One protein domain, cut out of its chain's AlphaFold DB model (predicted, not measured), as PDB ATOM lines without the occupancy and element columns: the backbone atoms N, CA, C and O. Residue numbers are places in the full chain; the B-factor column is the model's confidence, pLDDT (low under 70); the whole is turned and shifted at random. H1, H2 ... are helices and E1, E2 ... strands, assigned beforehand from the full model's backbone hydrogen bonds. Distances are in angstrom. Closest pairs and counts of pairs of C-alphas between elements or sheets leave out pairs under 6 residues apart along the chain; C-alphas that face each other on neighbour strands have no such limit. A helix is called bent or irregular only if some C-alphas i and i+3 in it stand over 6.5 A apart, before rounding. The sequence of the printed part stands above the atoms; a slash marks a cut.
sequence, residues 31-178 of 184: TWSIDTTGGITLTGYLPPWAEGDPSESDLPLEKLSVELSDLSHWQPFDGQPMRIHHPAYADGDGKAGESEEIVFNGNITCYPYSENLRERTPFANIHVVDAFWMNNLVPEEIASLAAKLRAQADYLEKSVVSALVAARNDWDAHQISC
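What this domain is: This is residues 31 to 178 of the 184 residues of an uncharacterized protein of Streptomyces sp. DvalAA-14 (UniProt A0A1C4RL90). One long, slightly kinked helix, H2, runs along nearly the whole length of the domain, and three small sheets follow one another along it: E2, E1 and E3 with H1 over one face near the end of H2, then E4, E7 and E8 in the middle, then the hairpin E5 and E6 near the start of H2. E4 runs on into E5 and E6 runs on into E7, making one bent ribbon from the middle sheet to the hairpin, whose long link, residues 86 to 97, has its C-alphas 23 to 33 A from the mean of all C-alphas. The 148 printed residues hold two named helices and eight named strands, in the order E1, E2, E3, H1, E4, E5, E6, E7, E8, H2, in the class mixed, helices and strands. The sheet of order E2, E1, E3 is mixed, while the sheet of order E4, E7, E8 and the pair E5 and E6 are antiparallel. The whole is loose, with a radius of gyration of the C-alphas of 20.5 A, and flat, spanning 63 by 41 by 22 A.

How they stand to each other: E1, residues 31 to 36, and E2, residues 41 to 46, form an antiparallel hairpin, with N 34 and O 42 2.8 A apart, within hydrogen-bond range. E3, residues 56 to 59, is the parallel neighbour of E1, with N 35 and O 56 at 2.8 A. H1, residues 61 to 70, is on this sheet at a height over the sheet of 9.4 A, over E1 and E3; on the local plane, which only just has enough of the sheet under it, 6 C-alphas, it runs along the strands at 16 degrees to E1. E4, residues 73 to 77, runs on into E5, residues 80 to 85, at 77 degrees. E5 and E6, residues 98 to 103, form an antiparallel hairpin, with N 82 and O 101 at 2.8 A. E6 runs on into E7, residues 106 to 110, at 34 degrees. E7 is the inner strand between the edge strands E4, with N 108 and O 75 at 2.8 A, and E8, residues 123 to 126, with N 109 and O 123 at 2.8 A; E7 and E8 form a hairpin. H2, residues 139 to 178, is on one face of the sheet E4 E7 E8, an arrangement in two layers, helix over sheet, at a height over the sheet of 7.5 A. It lies over E7 and, only just, with 3 of its C-alphas, over E8, and runs along the strands at 13 degrees to E7 on the local plane; the closest C-alphas of E7 and H2 are those of Ile 108 and Leu 164, 6.6 A apart. H2 is also on the sheet E2 E1 E3, and the closest C-alphas of E2 and H2, those of Gly 44 and Cys 178, are 6.4 A apart. The closest C-alphas of E5 and H2, those of Gln 80 and Lys 148, are 6.6 A apart. H1 and H2 are apart. The O i to N i+4 pairs within hydrogen-bond range are 4 of 6 in H1 and 31 of 36 in H2.

Where its parts are: E1 begins at C-alpha 31, (146.283, 211.579, 105.478), and is 16.5 A long; E2 is 15.4 A and E3 6.7 A. H1 is 15.1 A long and irregular, with C-alphas 62 and 65 7.1 A apart. E4 is 13.7 A, E5 15.5 A, E6 14.4 A, E7 13.1 A and E8 10.0 A. H2 measures 54.4 A from C-alpha 139 at (168.374, 164.206, 105.625) to C-alpha 178 at (141.093, 210.260, 95.872); it has a kink of 35 degrees near residue 172 and is irregular, with C-alphas 173 and 176 7.2 A apart.

The domain as a whole: The two C-alphas farthest apart, those of Gly 39 and Pro 139, are 65.4 A apart. The printed part has no cut. The links E5 to E6, E7 to E8 and E8 to H2 are long, with 12 residues each. The mean pLDDT of the printed part is 89.4; residues 87 to 97, 130 and 176 to 178 are under 70.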
ATOM      1  N   THR A  31     146.079 210.945 106.779       93.00
ATOM      2  CA  THR A  31     146.283 211.579 105.478       93.00
ATOM      3  C   THR A  31     147.744 211.943 105.334       93.00
ATOM      4  O   THR A  31     148.355 212.357 106.318       93.00
ATOM      5  N   TRP A  32     148.273 211.825 104.125       94.88
ATOM      6  CA  TRP A  32     149.563 212.402 103.764       94.88
ATOM      7  C   TRP A  32     149.359 213.744 103.053       94.88
ATOM      8  O   TRP A  32     148.264 214.015 102.545       94.88
ATOM      9  N   SER A  33     150.397 214.581 103.028       95.69
ATOM     10  CA  SER A  33     150.396 215.891 102.367       95.69
ATOM     11  C   SER A  33     151.710 216.159 101.639       95.69
ATOM     12  O   SER A  33     152.773 215.996 102.226       95.69
ATOM     13  N   ILE A  34     151.639 216.608 100.386       97.00
ATOM     14  CA  ILE A  34     152.777 217.105  99.610       97.00
ATOM     15  C   ILE A  34     152.574 218.597  99.348       97.00
ATOM     16  O   ILE A  34     151.659 218.980  98.614       97.00
ATOM     17  N   ASP A  35     153.437 219.431  99.920       96.94
ATOM     18  CA  ASP A  35     153.468 220.873  99.680       96.94
ATOM     19  C   ASP A  35     154.550 221.213  98.656       96.94
ATOM     20  O   ASP A  35     155.725 220.883  98.824       96.94
ATOM     21  N   THR A  36     154.164 221.912  97.593       97.31
ATOM     22  CA  THR A  36     155.092 222.338  96.544       97.31
ATOM     23  C   THR A  36     155.630 223.743  96.791       97.31
ATOM     24  O   THR A  36     154.944 224.606  97.343       97.31
ATOM     25  N   THR A  37     156.814 224.044  96.255       97.12
ATOM     26  CA  THR A  37     157.393 225.403  96.285       97.12
ATOM     27  C   THR A  37     156.529 226.451  95.570       97.12
ATOM     28  O   THR A  37     156.709 227.652  95.775       97.12
ATOM     29  N   GLY A  38     155.596 226.014  94.716       93.25
ATOM     30  CA  GLY A  38     154.615 226.860  94.036       93.25
ATOM     31  C   GLY A  38     153.382 227.205  94.878       93.25
ATOM     32  O   GLY A  38     152.501 227.903  94.380       93.25
ATOM     33  N   GLY A  39     153.301 226.723  96.125       93.69
ATOM     34  CA  GLY A  39     152.167 226.947  97.026       93.69
ATOM     35  C   GLY A  39     150.970 226.020  96.786       93.69
ATOM     36  O   GLY A  39     149.887 226.295  97.295       93.69
ATOM     37  N   ILE A  40     151.142 224.949  96.004       94.69
ATOM     38  CA  ILE A  40     150.129 223.898  95.831       94.69
ATOM     39  C   ILE A  40     150.335 222.844  96.914       94.69
ATOM     40  O   ILE A  40     151.451 222.351  97.059       94.69
ATOM     41  N   THR A  41     149.253 222.470  97.592       95.69
ATOM     42  CA  THR A  41     149.206 221.360  98.549       95.69
ATOM     43  C   THR A  41     148.349 220.240  97.975       95.69
ATOM     44  O   THR A  41     147.185 220.459  97.631       95.69
ATOM     45  N   LEU A  42     148.908 219.036  97.889       94.19
ATOM     46  CA  LEU A  42     148.172 217.819  97.570       94.19
ATOM     47  C   LEU A  42     148.040 216.976  98.825       94.19
ATOM     48  O   LEU A  42     148.991 216.840  99.578       94.19
ATOM     49  N   THR A  43     146.873 216.377  99.026       94.12
ATOM     50  CA  THR A  43     146.649 215.450 100.134       94.12
ATOM     51  C   THR A  43     146.033 214.160  99.629       94.12
ATOM     52  O   THR A  43     145.349 214.136  98.601       94.12
ATOM     53  N   GLY A  44     146.258 213.080 100.368       92.50
ATOM     54  CA  GLY A  44     145.663 211.791 100.062       92.50
ATOM     55  C   GLY A  44     145.493 210.921 101.293       92.50
ATOM     56  O   GLY A  44     145.954 211.243 102.389       92.50
ATOM     57  N   TYR A  45     144.785 209.813 101.107       94.12
ATOM     58  CA  TYR A  45     144.579 208.831 102.160       94.12
ATOM     59  C   TYR A  45     145.895 208.125 102.490       94.12
ATOM     60  O   TYR A  45     146.577 207.642 101.590       94.12
ATOM     61  N   LEU A  46     146.224 208.043 103.779       94.56
ATOM     62  CA  LEU A  46     147.321 207.232 104.289       94.56
ATOM     63  C   LEU A  46     146.726 206.030 105.033       94.56
ATOM     64  O   LEU A  46     146.192 206.197 106.136       94.56
ATOM     65  N   PRO A  47     146.794 204.822 104.455       94.12
ATOM     66  CA  PRO A  47     146.223 203.654 105.098       94.12
ATOM     67  C   PRO A  47     146.887 203.352 106.447       94.12
ATOM     68  O   PRO A  47     148.102 203.501 106.578       94.12
ATOM     69  N   PRO A  48     146.142 202.874 107.459       94.06
ATOM     70  CA  PRO A  48     146.707 202.560 108.770       94.06
ATOM     71  C   PRO A  48     147.691 201.386 108.733       94.06
ATOM     72  O   PRO A  48     148.500 201.251 109.645       94.06
ATOM     73  N   TRP A  49     147.620 200.545 107.696       94.25
ATOM     74  CA  TRP A  49     148.563 199.454 107.468       94.25
ATOM     75  C   TRP A  49     149.888 199.924 106.852       94.25
ATOM     76  O   TRP A  49     150.859 199.176 106.903       94.25
ATOM     77  N   ALA A  50     149.949 201.133 106.285       95.75
ATOM     78  CA  ALA A  50     151.160 201.654 105.669       95.75
ATOM     79  C   ALA A  50     152.190 202.060 106.736       95.75
ATOM     80  O   ALA A  50     151.878 202.811 107.667       95.75
ATOM     81  N   GLU A  51     153.426 201.585 106.586       94.06
ATOM     82  CA  GLU A  51     154.518 201.873 107.521       94.06
ATOM     83  C   GLU A  51     155.091 203.285 107.327       94.06
ATOM     84  O   GLU A  51     155.398 203.974 108.298       94.06
ATOM     85  N   GLY A  52     155.187 203.742 106.075       92.56
ATOM     86  CA  GLY A  52     155.721 205.056 105.715       92.56
ATOM     87  C   GLY A  52     154.642 206.116 105.495       92.56
ATOM     88  O   GLY A  52     153.599 205.840 104.904       92.56
ATOM     89  N   ASP A  53     154.925 207.342 105.933       94.94
ATOM     90  CA  ASP A  53     154.171 208.540 105.560       94.94
ATOM     91  C   ASP A  53     154.904 209.242 104.402       94.94
ATOM     92  O   ASP A  53     156.035 209.684 104.611       94.94
ATOM     93  N   PRO A  54     154.313 209.327 103.194       95.31
ATOM     94  CA  PRO A  54     154.943 209.965 102.040       95.31
ATOM     95  C   PRO A  54     154.796 211.495 102.049       95.31
ATOM     96  O   PRO A  54     154.948 212.128 101.009       95.31
ATOM     97  N   SER A  55     154.426 212.104 103.180       96.06
ATOM     98  CA  SER A  55     154.308 213.555 103.257       96.06
ATOM     99  C   SER A  55     155.651 214.241 103.011       96.06
ATOM    100  O   SER A  55     156.662 213.886 103.617       96.06
ATOM    101  N   GLU A  56     155.638 215.274 102.177       96.62
ATOM    102  CA  GLU A  56     156.819 216.054 101.816       96.62
ATOM    103  C   GLU A  56     156.469 217.542 101.747       96.62
ATOM    104  O   GLU A  56     155.357 217.928 101.391       96.62
ATOM    105  N   SER A  57     157.422 218.403 102.090       97.62
ATOM    106  CA  SER A  57     157.271 219.851 101.971       97.62
ATOM    107  C   SER A  57     158.355 220.426 101.073       97.62
ATOM    108  O   SER A  57     159.441 219.862 100.955       97.62
ATOM    109  N   ASP A  58     158.061 221.575 100.468       97.00
ATOM    110  CA  ASP A  58     158.962 222.294  99.565       97.00
ATOM    111  C   ASP A  58     159.382 221.480  98.325       97.00
ATOM    112  O   ASP A  58     160.467 221.680  97.772       97.00
ATOM    113  N   LEU A  59     158.504 220.595  97.834       96.94
ATOM    114  CA  LEU A  59     158.756 219.835  96.612       96.94
ATOM    115  C   LEU A  59     158.717 220.778  95.392       96.94
ATOM    116  O   LEU A  59     157.709 221.461  95.170       96.94
ATOM    117  N   PRO A  60     159.769 220.847  94.555       97.88
ATOM    118  CA  PRO A  60     159.702 221.609  93.314       97.88
ATOM    119  C   PRO A  60     158.542 221.122  92.443       97.88
ATOM    120  O   PRO A  60     158.387 219.919  92.229       97.88
ATOM    121  N   LEU A  61     157.727 222.046  91.927       95.62
ATOM    122  CA  LEU A  61     156.505 221.703  91.191       95.62
ATOM    123  C   LEU A  61     156.779 220.767  89.999       95.62
ATOM    124  O   LEU A  61     155.985 219.876  89.711       95.62
ATOM    125  N   GLU A  62     157.923 220.921  89.335       96.56
ATOM    126  CA  GLU A  62     158.360 220.070  88.228       96.56
ATOM    127  C   GLU A  62     158.634 218.608  88.622       96.56
ATOM    128  O   GLU A  62     158.606 217.732  87.757       96.56
ATOM    129  N   LYS A  63     158.866 218.321  89.910       96.81
ATOM    130  CA  LYS A  63     159.084 216.963  90.432       96.81
ATOM    131  C   LYS A  63     157.809 216.280  90.902       96.81
ATOM    132  O   LYS A  63     157.810 215.062  91.029       96.81
ATOM    133  N   LEU A  64     156.721 217.030  91.096       94.56
ATOM    134  CA  LEU A  64     155.476 216.502  91.654       94.56
ATOM    135  C   LEU A  64     154.967 215.263  90.909       94.56
ATOM    136  O   LEU A  64     154.531 214.306  91.532       94.56
ATOM    137  N   SER A  65     155.040 215.257  89.576       93.69
ATOM    138  CA  SER A  65     154.589 214.101  88.788       93.69
ATOM    139  C   SER A  65     155.394 212.824  89.054       93.69
ATOM    140  O   SER A  65     154.802 211.751  89.118       93.69
ATOM    141  N   VAL A  66     156.711 212.953  89.238       94.69
ATOM    142  CA  VAL A  66     157.614 211.831  89.534       94.69
ATOM    143  C   VAL A  66     157.371 211.335  90.955       94.69
ATOM    144  O   VAL A  66     157.222 210.137  91.170       94.69
ATOM    145  N   GLU A  67     157.229 212.260  91.902       95.69
ATOM    146  CA  GLU A  67     156.968 211.907  93.297       95.69
ATOM    147  C   GLU A  67     155.640 211.161  93.445       95.69
ATOM    148  O   GLU A  67     155.567 210.118  94.085       95.69
ATOM    149  N   LEU A  68     154.586 211.624  92.763       94.50
ATOM    150  CA  LEU A  68     153.309 210.914  92.757       94.50
ATOM    151  C   LEU A  68     153.421 209.530  92.108       94.50
ATOM    152  O   LEU A  68     152.784 208.603  92.600       94.50
ATOM    153  N   SER A  69     154.203 209.360  91.034       92.12
ATOM    154  CA  SER A  69     154.378 208.039  90.411       92.12
ATOM    155  C   SER A  69     155.149 207.052  91.289       92.12
ATOM    156  O   SER A  69     154.853 205.858  91.236       92.12
ATOM    157  N   ASP A  70     156.080 207.547  92.106       94.19
ATOM    158  CA  ASP A  70     156.887 206.736  93.024       94.19
ATOM    159  C   ASP A  70     156.205 206.532  94.389       94.19
ATOM    160  O   ASP A  70     156.577 205.632  95.153       94.19
ATOM    161  N   LEU A  71     155.163 207.320  94.684       96.12
ATOM    162  CA  LEU A  71     154.390 207.215  95.914       96.12
ATOM    163  C   LEU A  71     153.830 205.803  96.070       96.12
ATOM    164  O   LEU A  71     153.046 205.298  95.259       96.12
ATOM    165  N   SER A  72     154.198 205.187  97.188       96.12
ATOM    166  CA  SER A  72     153.754 203.854  97.553       96.12
ATOM    167  C   SER A  72     153.342 203.785  99.013       96.12
ATOM    168  O   SER A  72     153.894 204.448  99.892       96.12
ATOM    169  N   HIS A  73     152.355 202.941  99.276       96.75
ATOM    170  CA  HIS A  73     152.019 202.499 100.618       96.75
ATOM    171  C   HIS A  73     152.466 201.060 100.744       96.75
ATOM    172  O   HIS A  73     152.075 200.231  99.920       96.75
ATOM    173  N   TRP A  74     153.265 200.755 101.761       96.31
ATOM    174  CA  TRP A  74     153.786 199.411 101.954       96.31
ATOM    175  C   TRP A  74     153.748 198.983 103.421       96.31
ATOM    176  O   TRP A  74     153.790 199.816 104.327       96.31
ATOM    177  N   GLN A  75     153.647 197.672 103.628       96.88
ATOM    178  CA  GLN A  75     153.692 197.004 104.925       96.88
ATOM    179  C   GLN A  75     154.530 195.728 104.793       96.88
ATOM    180  O   GLN A  75     154.135 194.846 104.024       96.88
ATOM    181  N   PRO A  76     155.653 195.577 105.506       96.19
ATOM    182  CA  PRO A  76     156.453 194.366 105.455       96.19
ATOM    183  C   PRO A  76     155.773 193.213 106.182       96.19
ATOM    184  O   PRO A  76     154.978 193.397 107.106       96.19
ATOM    185  N   PHE A  77     156.159 192.007 105.795       94.81
ATOM    186  CA  PHE A  77     155.933 190.802 106.575       94.81
ATOM    187  C   PHE A  77     157.176 189.912 106.546       94.81
ATOM    188  O   PHE A  77     157.962 189.922 105.591       94.81
ATOM    189  N   ASP A  78     157.334 189.126 107.606       93.38
ATOM    190  CA  ASP A  78     158.526 188.319 107.820       93.38
ATOM    191  C   ASP A  78     158.594 187.091 106.903       93.38
ATOM    192  O   ASP A  78     157.596 186.561 106.401       93.38
ATOM    193  N   GLY A  79     159.826 186.636 106.690       92.75
ATOM    194  CA  GLY A  79     160.144 185.399 105.986       92.75
ATOM    195  C   GLY A  79     160.621 184.306 106.934       92.75
ATOM    196  O   GLY A  79     160.445 184.372 108.149       92.75
ATOM    197  N   GLN A  80     161.292 183.307 106.369       92.25
ATOM    198  CA  GLN A  80     161.967 182.266 107.136       92.25
ATOM    199  C   GLN A  80     163.479 182.457 107.082       92.25
ATOM    200  O   GLN A  80     164.020 182.600 105.986       92.25
ATOM    201  N   PRO A  81     164.185 182.361 108.217       91.06
ATOM    202  CA  PRO A  81     165.633 182.248 108.197       91.06
ATOM    203  C   PRO A  81     166.023 180.901 107.584       91.06
ATOM    204  O   PRO A  81     165.566 179.844 108.034       91.06
ATOM    205  N   MET A  82     166.857 180.903 106.553       87.56
ATOM    206  CA  MET A  82     167.368 179.699 105.908       87.56
ATOM    207  C   MET A  82     168.870 179.804 105.682       87.56
ATOM    208  O   MET A  82     169.389 180.851 105.307       87.56
ATOM    209  N   ARG A  83     169.566 178.686 105.901       86.31
ATOM    210  CA  ARG A  83     170.992 178.579 105.598       86.31
ATOM    211  C   ARG A  83     171.158 178.519 104.087       86.31
ATOM    212  O   ARG A  83     170.584 177.636 103.451       86.31
ATOM    213  N   ILE A  84     171.935 179.436 103.531       84.06
ATOM    214  CA  ILE A  84     172.227 179.492 102.101       84.06
ATOM    215  C   ILE A  84     173.733 179.542 101.864       84.06
ATOM    216  O   ILE A  84     174.507 179.918 102.744       84.06
ATOM    217  N   HIS A  85     174.150 179.167 100.657       78.44
ATOM    218  CA  HIS A  85     175.525 179.342 100.213       78.44
ATOM    219  C   HIS A  85     175.585 180.506  99.234       78.44
ATOM    220  O   HIS A  85     174.968 180.451  98.164       78.44
ATOM    221  N   HIS A  86     176.351 181.541  99.580       72.25
ATOM    222  CA  HIS A  86     176.663 182.604  98.632       72.25
ATOM    223  C   HIS A  86     177.479 182.009  97.475       72.25
ATOM    224  O   HIS A  86     178.412 181.233  97.733       72.25
ATOM    225  N   PRO A  87     177.171 182.345  96.208       67.19
ATOM    226  CA  PRO A  87     178.068 181.999  95.116       67.19
ATOM    227  C   PRO A  87     179.448 182.591  95.417       67.19
ATOM    228  O   PRO A  87     179.553 183.717  95.904       67.19
ATOM    229  N   ALA A  88     180.514 181.833  95.147       65.19
ATOM    230  CA  ALA A  88     181.857 182.403  95.175       65.19
ATOM    231  C   ALA A  88     181.879 183.574  94.184       65.19
ATOM    232  O   ALA A  88     181.600 183.374  92.997       65.19
ATOM    233  N   TYR A  89     182.150 184.789  94.661       60.84
ATOM    234  CA  TYR A  89     182.284 185.930  93.765       60.84
ATOM    235  C   TYR A  89     183.450 185.658  92.805       60.84
ATOM    236  O   TYR A  89     184.499 185.134  93.189       60.84
ATOM    237  N   ALA A  90     183.249 185.968  91.522       56.00
ATOM    238  CA  ALA A  90     184.229 185.711  90.463       56.00
ATOM    239  C   ALA A  90     185.533 186.525  90.619       56.00
ATOM    240  O   ALA A  90     186.473 186.323  89.854       56.00
ATOM    241  N   ASP A  91     185.585 187.434  91.594       60.56
ATOM    242  CA  ASP A  91     186.754 188.235  91.952       60.56
ATOM    243  C   ASP A  91     187.804 187.458  92.765       60.56
ATOM    244  O   ASP A  91     188.925 187.934  92.913       60.56
ATOM    245  N   GLY A  92     187.485 186.248  93.245       54.34
ATOM    246  CA  GLY A  92     188.426 185.390  93.973       54.34
ATOM    247  C   GLY A  92     188.729 185.838  95.409       54.34
ATOM    248  O   GLY A  92     189.397 185.099  96.133       54.34
ATOM    249  N   ASP A  93     188.195 186.986  95.832       58.75
ATOM    250  CA  ASP A  93     188.352 187.550  97.178       58.75
ATOM    251  C   ASP A  93     187.124 187.273  98.063       58.75
ATOM    252  O   ASP A  93     187.222 187.224  99.295       58.75
ATOM    253  N   GLY A  94     185.965 187.009  97.452       58.00
ATOM    254  CA  GLY A  94     184.778 186.535  98.150       58.00
ATOM    255  C   GLY A  94     184.906 185.070  98.561       58.00
ATOM    256  O   GLY A  94     184.699 184.166  97.749       58.00
ATOM    257  N   LYS A  95     185.198 184.799  99.839       54.97
ATOM    258  CA  LYS A  95     185.084 183.432 100.368       54.97
ATOM    259  C   LYS A  95     183.649 182.952 100.171       54.97
ATOM    260  O   LYS A  95     182.731 183.527 100.750       54.97
ATOM    261  N   ALA A  96     183.477 181.873  99.404       62.00
ATOM    262  CA  ALA A  96     182.268 181.065  99.469       62.00
ATOM    263  C   ALA A  96     181.988 180.773 100.947       62.00
ATOM    264  O   ALA A  96     182.834 180.215 101.653       62.00
ATOM    265  N   GLY A  97     180.844 181.245 101.421       67.38
ATOM    266  CA  GLY A  97     180.481 181.230 102.823       67.38
ATOM    267  C   GLY A  97     179.036 180.804 102.973       67.38
ATOM    268  O   GLY A  97     178.192 181.084 102.117       67.38
ATOM    269  N   GLU A  98     178.776 180.098 104.059       75.50
ATOM    270  CA  GLU A  98     177.422 179.848 104.519       75.50
ATOM    271  C   GLU A  98     176.977 181.023 105.376       75.50
ATOM    272  O   GLU A  98     177.712 181.478 106.256       75.50
ATOM    273  N   SER A  99     175.765 181.488 105.125       81.75
ATOM    274  CA  SER A  99     175.081 182.493 105.929       81.75
ATOM    275  C   SER A  99     173.663 182.015 106.218       81.75
ATOM    276  O   SER A  99     173.165 181.069 105.600       81.75
ATOM    277  N   GLU A 100     173.021 182.648 107.194       85.44
ATOM    278  CA  GLU A 100     171.582 182.538 107.384       85.44
ATOM    279  C   GLU A 100     170.943 183.809 106.834       85.44
ATOM    280  O   GLU A 100     171.269 184.905 107.281       85.44
ATOM    281  N   GLU A 101     170.053 183.652 105.860       86.88
ATOM    282  CA  GLU A 101     169.326 184.753 105.232       86.88
ATOM    283  C   GLU A 101     167.824 184.569 105.409       86.88
ATOM    284  O   GLU A 101     167.320 183.445 105.486       86.88
ATOM    285  N   ILE A 102     167.090 185.679 105.434       89.44
ATOM    286  CA  ILE A 102     165.629 185.643 105.420       89.44
ATOM    287  C   ILE A 102     165.154 185.440 103.980       89.44
ATOM    288  O   ILE A 102     165.392 186.271 103.109       89.44
ATOM    289  N   VAL A 103     164.438 184.344 103.738       88.25
ATOM    290  CA  VAL A 103     163.825 184.032 102.442       88.25
ATOM    291  C   VAL A 103     162.302 184.041 102.546       88.25
ATOM    292  O   VAL A 103     161.745 183.776 103.612       88.25
ATOM    293  N   PHE A 104     161.613 184.310 101.434       90.44
ATOM    294  CA  PHE A 104     160.145 184.376 101.367       90.44
ATOM    295  C   PHE A 104     159.507 185.422 102.295       90.44
ATOM    296  O   PHE A 104     158.321 185.313 102.615       90.44
ATOM    297  N   ASN A 105     160.274 186.431 102.717       93.75
ATOM    298  CA  ASN A 105     159.702 187.661 103.251       93.75
ATOM    299  C   ASN A 105     159.032 188.452 102.124       93.75
ATOM    300  O   ASN A 105     159.081 188.078 100.948       93.75
ATOM    301  N   GLY A 106     158.403 189.563 102.471       95.06
ATOM    302  CA  GLY A 106     157.782 190.396 101.465       95.06
ATOM    303  C   GLY A 106     157.091 191.604 102.047       95.06
ATOM    304  O   GLY A 106     157.399 192.052 103.151       95.06
ATOM    305  N   ASN A 107     156.168 192.145 101.267       97.25
ATOM    306  CA  ASN A 107     155.346 193.264 101.684       97.25
ATOM    307  C   ASN A 107     153.975 193.229 101.005       97.25
ATOM    308  O   ASN A 107     153.807 192.661  99.926       97.25
ATOM    309  N   ILE A 108     152.989 193.849 101.643       98.19
ATOM    310  CA  ILE A 108     151.799 194.355 100.960       98.19
ATOM    311  C   ILE A 108     152.165 195.739 100.434       98.19
ATOM    312  O   ILE A 108     152.716 196.533 101.185       98.19
ATOM    313  N   THR A 109     151.876 196.022  99.168       97.69
ATOM    314  CA  THR A 109     152.179 197.296  98.509       97.69
ATOM    315  C   THR A 109     150.980 197.796  97.712       97.69
ATOM    316  O   THR A 109     150.198 197.005  97.190       97.69
ATOM    317  N   CYS A 110     150.838 199.113  97.610       97.12
ATOM    318  CA  CYS A 110     149.923 199.798  96.705       97.12
ATOM    319  C   CYS A 110     150.639 201.011  96.103       97.12
ATOM    320  O   CYS A 110     151.260 201.772  96.843       97.12
ATOM    321  N   TYR A 111     150.509 201.201  94.791       96.06
ATOM    322  CA  TYR A 111     150.999 202.365  94.052       96.06
ATOM    323  C   TYR A 111     149.792 203.149  93.519       96.06
ATOM    324  O   TYR A 111     149.296 202.845  92.428       96.06
ATOM    325  N   PRO A 112     149.262 204.138  94.266       94.56
ATOM    326  CA  PRO A 112     147.966 204.754  93.965       94.56
ATOM    327  C   PRO A 112     147.912 205.445  92.595       94.56
ATOM    328  O   PRO A 112     146.847 205.519  91.979       94.56
ATOM    329  N   TYR A 113     149.066 205.904  92.105       93.31
ATOM    330  CA  TYR A 113     149.208 206.630  90.845       93.31
ATOM    331  C   TYR A 113     149.904 205.824  89.736       93.31
ATOM    332  O   TYR A 113     150.123 206.372  88.658       93.31
ATOM    333  N   SER A 114     150.198 204.530  89.943       94.06
ATOM    334  CA  SER A 114     150.846 203.692  88.916       94.06
ATOM    335  C   SER A 114     150.056 203.698  87.604       94.06
ATOM    336  O   SER A 114     148.824 203.690  87.599       94.06
ATOM    337  N   GLU A 115     150.729 203.683  86.455       90.81
ATOM    338  CA  GLU A 115     150.061 203.514  85.157       90.81
ATOM    339  C   GLU A 115     149.381 202.139  85.040       90.81
ATOM    340  O   GLU A 115     148.349 201.991  84.378       90.81
ATOM    341  N   ASN A 116     149.912 201.133  85.738       93.00
ATOM    342  CA  ASN A 116     149.313 199.815  85.820       93.00
ATOM    343  C   ASN A 116     148.167 199.813  86.839       93.00
ATOM    344  O   ASN A 116     148.369 199.790  88.051       93.00
ATOM    345  N   LEU A 117     146.929 199.745  86.346       90.81
ATOM    346  CA  LEU A 117     145.732 199.755  87.195       90.81
ATOM    347  C   LEU A 117     145.686 198.621  88.230       90.81
ATOM    348  O   LEU A 117     145.000 198.757  89.236       90.81
ATOM    349  N   ARG A 118     146.404 197.511  88.011       92.00
ATOM    350  CA  ARG A 118     146.466 196.407  88.982       92.00
ATOM    351  C   ARG A 118     147.287 196.745  90.224       92.00
ATOM    352  O   ARG A 118     147.083 196.118  91.254       92.00
ATOM    353  N   GLU A 119     148.194 197.709  90.117       94.56
ATOM    354  CA  GLU A 119     149.064 198.150  91.209       94.56
ATOM    355  C   GLU A 119     148.418 199.246  92.063       94.56
ATOM    356  O   GLU A 119     148.859 199.496  93.182       94.56
ATOM    357  N   ARG A 120     147.327 199.850  91.571       94.56
ATOM    358  CA  ARG A 120     146.525 200.846  92.301       94.56
ATOM    359  C   ARG A 120     145.623 200.249  93.376       94.56
ATOM    360  O   ARG A 120     144.858 200.980  93.998       94.56
ATOM    361  N   THR A 121     145.669 198.939  93.571       95.19
ATOM    362  CA  THR A 121     144.971 198.213  94.632       95.19
ATOM    363  C   THR A 121     146.017 197.411  95.395       95.19
ATOM    364  O   THR A 121     146.877 196.827  94.738       95.19
ATOM    365  N   PRO A 122     145.950 197.308  96.737       97.81
ATOM    366  CA  PRO A 122     146.933 196.558  97.505       97.81
ATOM    367  C   PRO A 122     147.183 195.147  96.955       97.81
ATOM    368  O   PRO A 122     146.250 194.402  96.626       97.81
ATOM    369  N   PHE A 123     148.448 194.763  96.862       97.62
ATOM    370  CA  PHE A 123     148.908 193.449  96.423       97.62
ATOM    371  C   PHE A 123     150.102 193.003  97.262       97.62
ATOM    372  O   PHE A 123     150.768 193.826  97.875       97.62
ATOM    373  N   ALA A 124     150.363 191.698  97.315       97.31
ATOM    374  CA  ALA A 124     151.516 191.167  98.030       97.31
ATOM    375  C   ALA A 124     152.670 190.896  97.060       97.31
ATOM    376  O   ALA A 124     152.474 190.248  96.031       97.31
ATOM    377  N   ASN A 125     153.867 191.340  97.426       95.94
ATOM    378  CA  ASN A 125     155.123 190.909  96.829       95.94
ATOM    379  C   ASN A 125     155.768 189.876  97.747       95.94
ATOM    380  O   ASN A 125     155.801 190.068  98.960       95.94
ATOM    381  N   ILE A 126     156.304 188.803  97.170       93.50
ATOM    382  CA  ILE A 126     157.089 187.803  97.898       93.50
ATOM    383  C   ILE A 126     158.490 187.820  97.310       93.50
ATOM    384  O   ILE A 126     158.672 187.595  96.114       93.50
ATOM    385  N   HIS A 127     159.475 188.087  98.154       88.62
ATOM    386  CA  HIS A 127     160.868 188.077  97.764       88.62
ATOM    387  C   HIS A 127     161.380 186.634  97.732       88.62
ATOM    388  O   HIS A 127     161.425 185.929  98.745       88.62
ATOM    389  N   VAL A 128     161.748 186.188  96.533       81.00
ATOM    390  CA  VAL A 128     162.395 184.897  96.301       81.00
ATOM    391  C   VAL A 128     163.865 185.166  96.014       81.00
ATOM    392  O   VAL A 128     164.205 185.977  95.158       81.00
ATOM    393  N   VAL A 129     164.738 184.497  96.754       76.31
ATOM    394  CA  VAL A 129     166.184 184.670  96.655       76.31
ATOM    395  C   VAL A 129     166.699 183.869  95.444       76.31
ATOM    396  O   VAL A 129     166.861 182.658  95.528       76.31
ATOM    397  N   ASP A 130     166.897 184.535  94.299       63.75
ATOM    398  CA  ASP A 130     167.167 183.895  92.990       63.75
ATOM    399  C   ASP A 130     168.627 183.416  92.809       63.75
ATOM    400  O   ASP A 130     168.903 182.414  92.156       63.75
ATOM    401  N   ALA A 131     169.602 184.086  93.435       70.62
ATOM    402  CA  ALA A 131     171.029 183.842  93.170       70.62
ATOM    403  C   ALA A 131     171.695 182.768  94.058       70.62
ATOM    404  O   ALA A 131     172.918 182.602  94.008       70.62
ATOM    405  N   PHE A 132     170.931 182.055  94.890       76.00
ATOM    406  CA  PHE A 132     171.489 181.257  95.982       76.00
ATOM    407  C   PHE A 132     171.042 179.805  95.961       76.00
ATOM    408  O   PHE A 132     169.886 179.483  95.694       76.00
ATOM    409  N   TRP A 133     171.978 178.925  96.307       77.00
ATOM    410  CA  TRP A 133     171.753 177.487  96.337       77.00
ATOM    411  C   TRP A 133     171.863 176.958  97.767       77.00
ATOM    412  O   TRP A 133     172.753 177.348  98.526       77.00
ATOM    413  N   MET A 134     170.987 176.015  98.107       82.06
ATOM    414  CA  MET A 134     171.140 175.140  99.270       82.06
ATOM    415  C   MET A 134     171.722 173.819  98.771       82.06
ATOM    416  O   MET A 134     171.041 173.066  98.078       82.06
ATOM    417  N   ASN A 135     172.990 173.556  99.076       83.50
ATOM    418  CA  ASN A 135     173.716 172.394  98.570       83.50
ATOM    419  C   ASN A 135     174.138 171.481  99.722       83.50
ATOM    420  O   ASN A 135     174.204 171.909 100.867       83.50
ATOM    421  N   ASN A 136     174.466 170.225  99.405       86.00
ATOM    422  CA  ASN A 136     174.989 169.240 100.362       86.00
ATOM    423  C   ASN A 136     174.091 168.980 101.588       86.00
ATOM    424  O   ASN A 136     174.601 168.592 102.637       86.00
ATOM    425  N   LEU A 137     172.771 169.158 101.451       88.19
ATOM    426  CA  LEU A 137     171.824 168.950 102.547       88.19
ATOM    427  C   LEU A 137     171.806 167.486 102.995       88.19
ATOM    428  O   LEU A 137     171.558 166.581 102.191       88.19
ATOM    429  N   VAL A 138     172.000 167.259 104.291       91.38
ATOM    430  CA  VAL A 138     171.774 165.944 104.908       91.38
ATOM    431  C   VAL A 138     170.275 165.727 105.196       91.38
ATOM    432  O   VAL A 138     169.502 166.692 105.187       91.38
ATOM    433  N   PRO A 139     169.803 164.486 105.438       97.31
ATOM    434  CA  PRO A 139     168.374 164.206 105.625       97.31
ATOM    435  C   PRO A 139     167.685 165.072 106.690       97.31
ATOM    436  O   PRO A 139     166.548 165.506 106.494       97.31
ATOM    437  N   GLU A 140     168.371 165.369 107.791       96.19
ATOM    438  CA  GLU A 140     167.866 166.221 108.869       96.19
ATOM    439  C   GLU A 140     167.681 167.677 108.408       96.19
ATOM    440  O   GLU A 140     166.699 168.329 108.772       96.19
ATOM    441  N   GLU A 141     168.580 168.183 107.562       91.75
ATOM    442  CA  GLU A 141     168.497 169.532 106.997       91.75
ATOM    443  C   GLU A 141     167.375 169.636 105.958       91.75
ATOM    444  O   GLU A 141     166.647 170.628 105.945       91.75
ATOM    445  N   ILE A 142     167.151 168.587 105.159       94.62
ATOM    446  CA  ILE A 142     165.991 168.498 104.253       94.62
ATOM    447  C   ILE A 142     164.685 168.512 105.057       94.62
ATOM    448  O   ILE A 142     163.742 169.226 104.705       94.62
ATOM    449  N   ALA A 143     164.616 167.749 106.152       96.00
ATOM    450  CA  ALA A 143     163.444 167.733 107.024       96.00
ATOM    451  C   ALA A 143     163.187 169.114 107.654       96.00
ATOM    452  O   ALA A 143     162.041 169.570 107.685       96.00
ATOM    453  N   SER A 144     164.248 169.800 108.091       93.56
ATOM    454  CA  SER A 144     164.179 171.160 108.633       93.56
ATOM    455  C   SER A 144     163.709 172.178 107.585       93.56
ATOM    456  O   SER A 144     162.774 172.936 107.844       93.56
ATOM    457  N   LEU A 145     164.264 172.142 106.367       93.06
ATOM    458  CA  LEU A 145     163.833 172.980 105.244       93.06
ATOM    459  C   LEU A 145     162.344 172.776 104.934       93.06
ATOM    460  O   LEU A 145     161.586 173.740 104.839       93.06
ATOM    461  N   ALA A 146     161.897 171.522 104.838       95.38
ATOM    462  CA  ALA A 146     160.496 171.208 104.587       95.38
ATOM    463  C   ALA A 146     159.573 171.696 105.718       95.38
ATOM    464  O   ALA A 146     158.441 172.102 105.458       95.38
ATOM    465  N   ALA A 147     160.023 171.656 106.976       96.06
ATOM    466  CA  ALA A 147     159.272 172.209 108.098       96.06
ATOM    467  C   ALA A 147     159.162 173.741 108.011       96.06
ATOM    468  O   ALA A 147     158.060 174.267 108.149       96.06
ATOM    469  N   LYS A 148     160.261 174.444 107.700       94.75
ATOM    470  CA  LYS A 148     160.273 175.908 107.517       94.75
ATOM    471  C   LYS A 148     159.380 176.356 106.360       94.75
ATOM    472  O   LYS A 148     158.611 177.296 106.510       94.75
ATOM    473  N   LEU A 149     159.411 175.645 105.230       94.12
ATOM    474  CA  LEU A 149     158.532 175.931 104.090       94.12
ATOM    475  C   LEU A 149     157.050 175.763 104.443       94.12
ATOM    476  O   LEU A 149     156.236 176.598 104.059       94.12
ATOM    477  N   ARG A 150     156.692 174.721 105.206       96.69
ATOM    478  CA  ARG A 150     155.315 174.555 105.699       96.69
ATOM    479  C   ARG A 150     154.923 175.667 106.663       96.69
ATOM    480  O   ARG A 150     153.839 176.212 106.523       96.69
ATOM    481  N   ALA A 151     155.806 176.036 107.589       95.31
ATOM    482  CA  ALA A 151     155.558 177.146 108.504       95.31
ATOM    483  C   ALA A 151     155.332 178.469 107.749       95.31
ATOM    484  O   ALA A 151     154.418 179.212 108.098       95.31
ATOM    485  N   GLN A 152     156.096 178.734 106.682       95.31
ATOM    486  CA  GLN A 152     155.883 179.922 105.855       95.31
ATOM    487  C   GLN A 152     154.580 179.863 105.068       95.31
ATOM    488  O   GLN A 152     153.878 180.865 104.998       95.31
ATOM    489  N   ALA A 153     154.237 178.711 104.490       95.44
ATOM    490  CA  ALA A 153     152.965 178.543 103.793       95.44
ATOM    491  C   ALA A 153     151.781 178.798 104.742       95.44
ATOM    492  O   ALA A 153     150.885 179.574 104.414       95.44
ATOM    493  N   ASP A 154     151.839 178.229 105.946       97.06
ATOM    494  CA  ASP A 154     150.863 178.459 107.008       97.06
ATOM    495  C   ASP A 154     150.777 179.942 107.402       97.06
ATOM    496  O   ASP A 154     149.678 180.457 107.599       97.06
ATOM    497  N   TYR A 155     151.912 180.635 107.527       95.56
ATOM    498  CA  TYR A 155     151.946 182.064 107.851       95.56
ATOM    499  C   TYR A 155     151.344 182.923 106.732       95.56
ATOM    500  O   TYR A 155     150.524 183.807 106.999       95.56
ATOM    501  N   LEU A 156     151.689 182.634 105.474       95.75
ATOM    502  CA  LEU A 156     151.116 183.314 104.316       95.75
ATOM    503  C   LEU A 156     149.592 183.155 104.295       95.75
ATOM    504  O   LEU A 156     148.877 184.144 104.147       95.75
ATOM    505  N   GLU A 157     149.091 181.937 104.504       96.94
ATOM    506  CA  GLU A 157     147.656 181.648 104.515       96.94
ATOM    507  C   GLU A 157     146.933 182.305 105.699       96.94
ATOM    508  O   GLU A 157     145.900 182.951 105.522       96.94
ATOM    509  N   LYS A 158     147.459 182.154 106.917       95.44
ATOM    510  CA  LYS A 158     146.752 182.558 108.143       95.44
ATOM    511  C   LYS A 158     146.866 184.049 108.433       95.44
ATOM    512  O   LYS A 158     145.947 184.625 109.011       95.44
ATOM    513  N   SER A 159     147.983 184.669 108.063       95.69
ATOM    514  CA  SER A 159     148.293 186.052 108.432       95.69
ATOM    515  C   SER A 159     148.306 186.967 107.217       95.69
ATOM    516  O   SER A 159     147.532 187.922 107.173       95.69
ATOM    517  N   VAL A 160     149.129 186.668 106.207       96.56
ATOM    518  CA  VAL A 160     149.347 187.598 105.085       96.56
ATOM    519  C   VAL A 160     148.113 187.717 104.192       96.56
ATOM    520  O   VAL A 160     147.738 188.829 103.826       96.56
ATOM    521  N   VAL A 161     147.417 186.614 103.891       97.50
ATOM    522  CA  VAL A 161     146.155 186.660 103.125       97.50
ATOM    523  C   VAL A 161     145.102 187.490 103.857       97.50
ATOM    524  O   VAL A 161     144.454 188.332 103.237       97.50
ATOM    525  N   SER A 162     144.951 187.297 105.169       96.81
ATOM    526  CA  SER A 162     144.001 188.065 105.983       96.81
ATOM    527  C   SER A 162     144.332 189.562 105.975       96.81
ATOM    528  O   SER A 162     143.462 190.388 105.692       96.81
ATOM    529  N   ALA A 163     145.605 189.912 106.191       97.31
ATOM    530  CA  ALA A 163     146.079 191.293 106.152       97.31
ATOM    531  C   ALA A 163     145.864 191.937 104.773       97.31
ATOM    532  O   ALA A 163     145.370 193.059 104.692       97.31
ATOM    533  N   LEU A 164     146.144 191.216 103.684       98.19
ATOM    534  CA  LEU A 164     145.926 191.708 102.323       98.19
ATOM    535  C   LEU A 164     144.441 191.942 102.025       98.19
ATOM    536  O   LEU A 164     144.087 192.951 101.418       98.19
ATOM    537  N   VAL A 165     143.562 191.030 102.445       98.12
ATOM    538  CA  VAL A 165     142.109 191.206 102.297       98.12
ATOM    539  C   VAL A 165     141.637 192.430 103.081       98.12
ATOM    540  O   VAL A 165     140.882 193.239 102.544       98.12
ATOM    541  N   ALA A 166     142.109 192.606 104.317       96.56
ATOM    542  CA  ALA A 166     141.789 193.780 105.125       96.56
ATOM    543  C   ALA A 166     142.284 195.078 104.467       96.56
ATOM    544  O   ALA A 166     141.508 196.021 104.339       96.56
ATOM    545  N   ALA A 167     143.529 195.102 103.980       96.44
ATOM    546  CA  ALA A 167     144.109 196.245 103.280       96.44
ATOM    547  C   ALA A 167     143.313 196.614 102.020       96.44
ATOM    548  O   ALA A 167     143.081 197.792 101.768       96.44
ATOM    549  N   ARG A 168     142.851 195.622 101.248       97.00
ATOM    550  CA  ARG A 168     141.996 195.852 100.072       97.00
ATOM    551  C   ARG A 168     140.634 196.418 100.441       97.00
ATOM    552  O   ARG A 168     140.225 197.408  99.852       97.00
ATOM    553  N   ASN A 169     139.962 195.831 101.429       95.81
ATOM    554  CA  ASN A 169     138.661 196.323 101.882       95.81
ATOM    555  C   ASN A 169     138.753 197.765 102.400       95.81
ATOM    556  O   ASN A 169     137.889 198.588 102.103       95.81
ATOM    557  N   ASP A 170     139.807 198.067 103.160       94.44
ATOM    558  CA  ASP A 170     140.104 199.416 103.637       94.44
ATOM    559  C   ASP A 170     140.347 200.385 102.475       94.44
ATOM    560  O   ASP A 170     139.751 201.459 102.410       94.44
ATOM    561  N   TRP A 171     141.180 199.981 101.519       93.88
ATOM    562  CA  TRP A 171     141.508 200.787 100.352       93.88
ATOM    563  C   TRP A 171     140.276 201.101  99.496       93.88
ATOM    564  O   TRP A 171     140.024 202.264  99.178       93.88
ATOM    565  N   ASP A 172     139.462 200.092  99.189       92.75
ATOM    566  CA  ASP A 172     138.244 200.240  98.390       92.75
ATOM    567  C   ASP A 172     137.225 201.177  99.060       92.75
ATOM    568  O   ASP A 172     136.546 201.948  98.376       92.75
ATOM    569  N   ALA A 173     137.159 201.189 100.397       92.19
ATOM    570  CA  ALA A 173     136.305 202.109 101.148       92.19
ATOM    571  C   ALA A 173     136.739 203.587 101.029       92.19
ATOM    572  O   ALA A 173     135.903 204.479 101.186       92.19
ATOM    573  N   HIS A 174     138.012 203.857 100.714       89.12
ATOM    574  CA  HIS A 174     138.593 205.207 100.678       89.12
ATOM    575  C   HIS A 174     138.982 205.695  99.268       89.12
ATOM    576  O   HIS A 174     139.218 206.890  99.074       89.12
ATOM    577  N   GLN A 175     138.965 204.822  98.253       71.88
ATOM    578  CA  GLN A 175     139.235 205.152  96.841       71.88
ATOM    579  C   GLN A 175     138.344 206.287  96.295       71.88
ATOM    580  O   GLN A 175     138.797 207.108  95.494       71.88
ATOM    581  N   ILE A 176     137.100 206.404  96.778       55.69
ATOM    582  CA  ILE A 176     136.154 207.466  96.378       55.69
ATOM    583  C   ILE A 176     136.663 208.865  96.788       55.69
ATOM    584  O   ILE A 176     136.337 209.857  96.136       55.69
ATOM    585  N   SER A 177     137.507 208.960  97.821       51.41
ATOM    586  CA  SER A 177     138.069 210.236  98.275       51.41
ATOM    587  C   SER A 177     139.204 210.749  97.382       51.41
ATOM    588  O   SER A 177     139.400 211.958  97.304       51.41
ATOM    589  N   CYS A 178     139.934 209.868  96.686       47.69
ATOM    590  CA  CYS A 178     141.093 210.260  95.872       47.69
ATOM    591  C   CYS A 178     140.696 210.771  94.475       47.69
ATOM    592  O   CYS A 178     141.379 211.620  93.905       47.69
TER     593      CYS A 178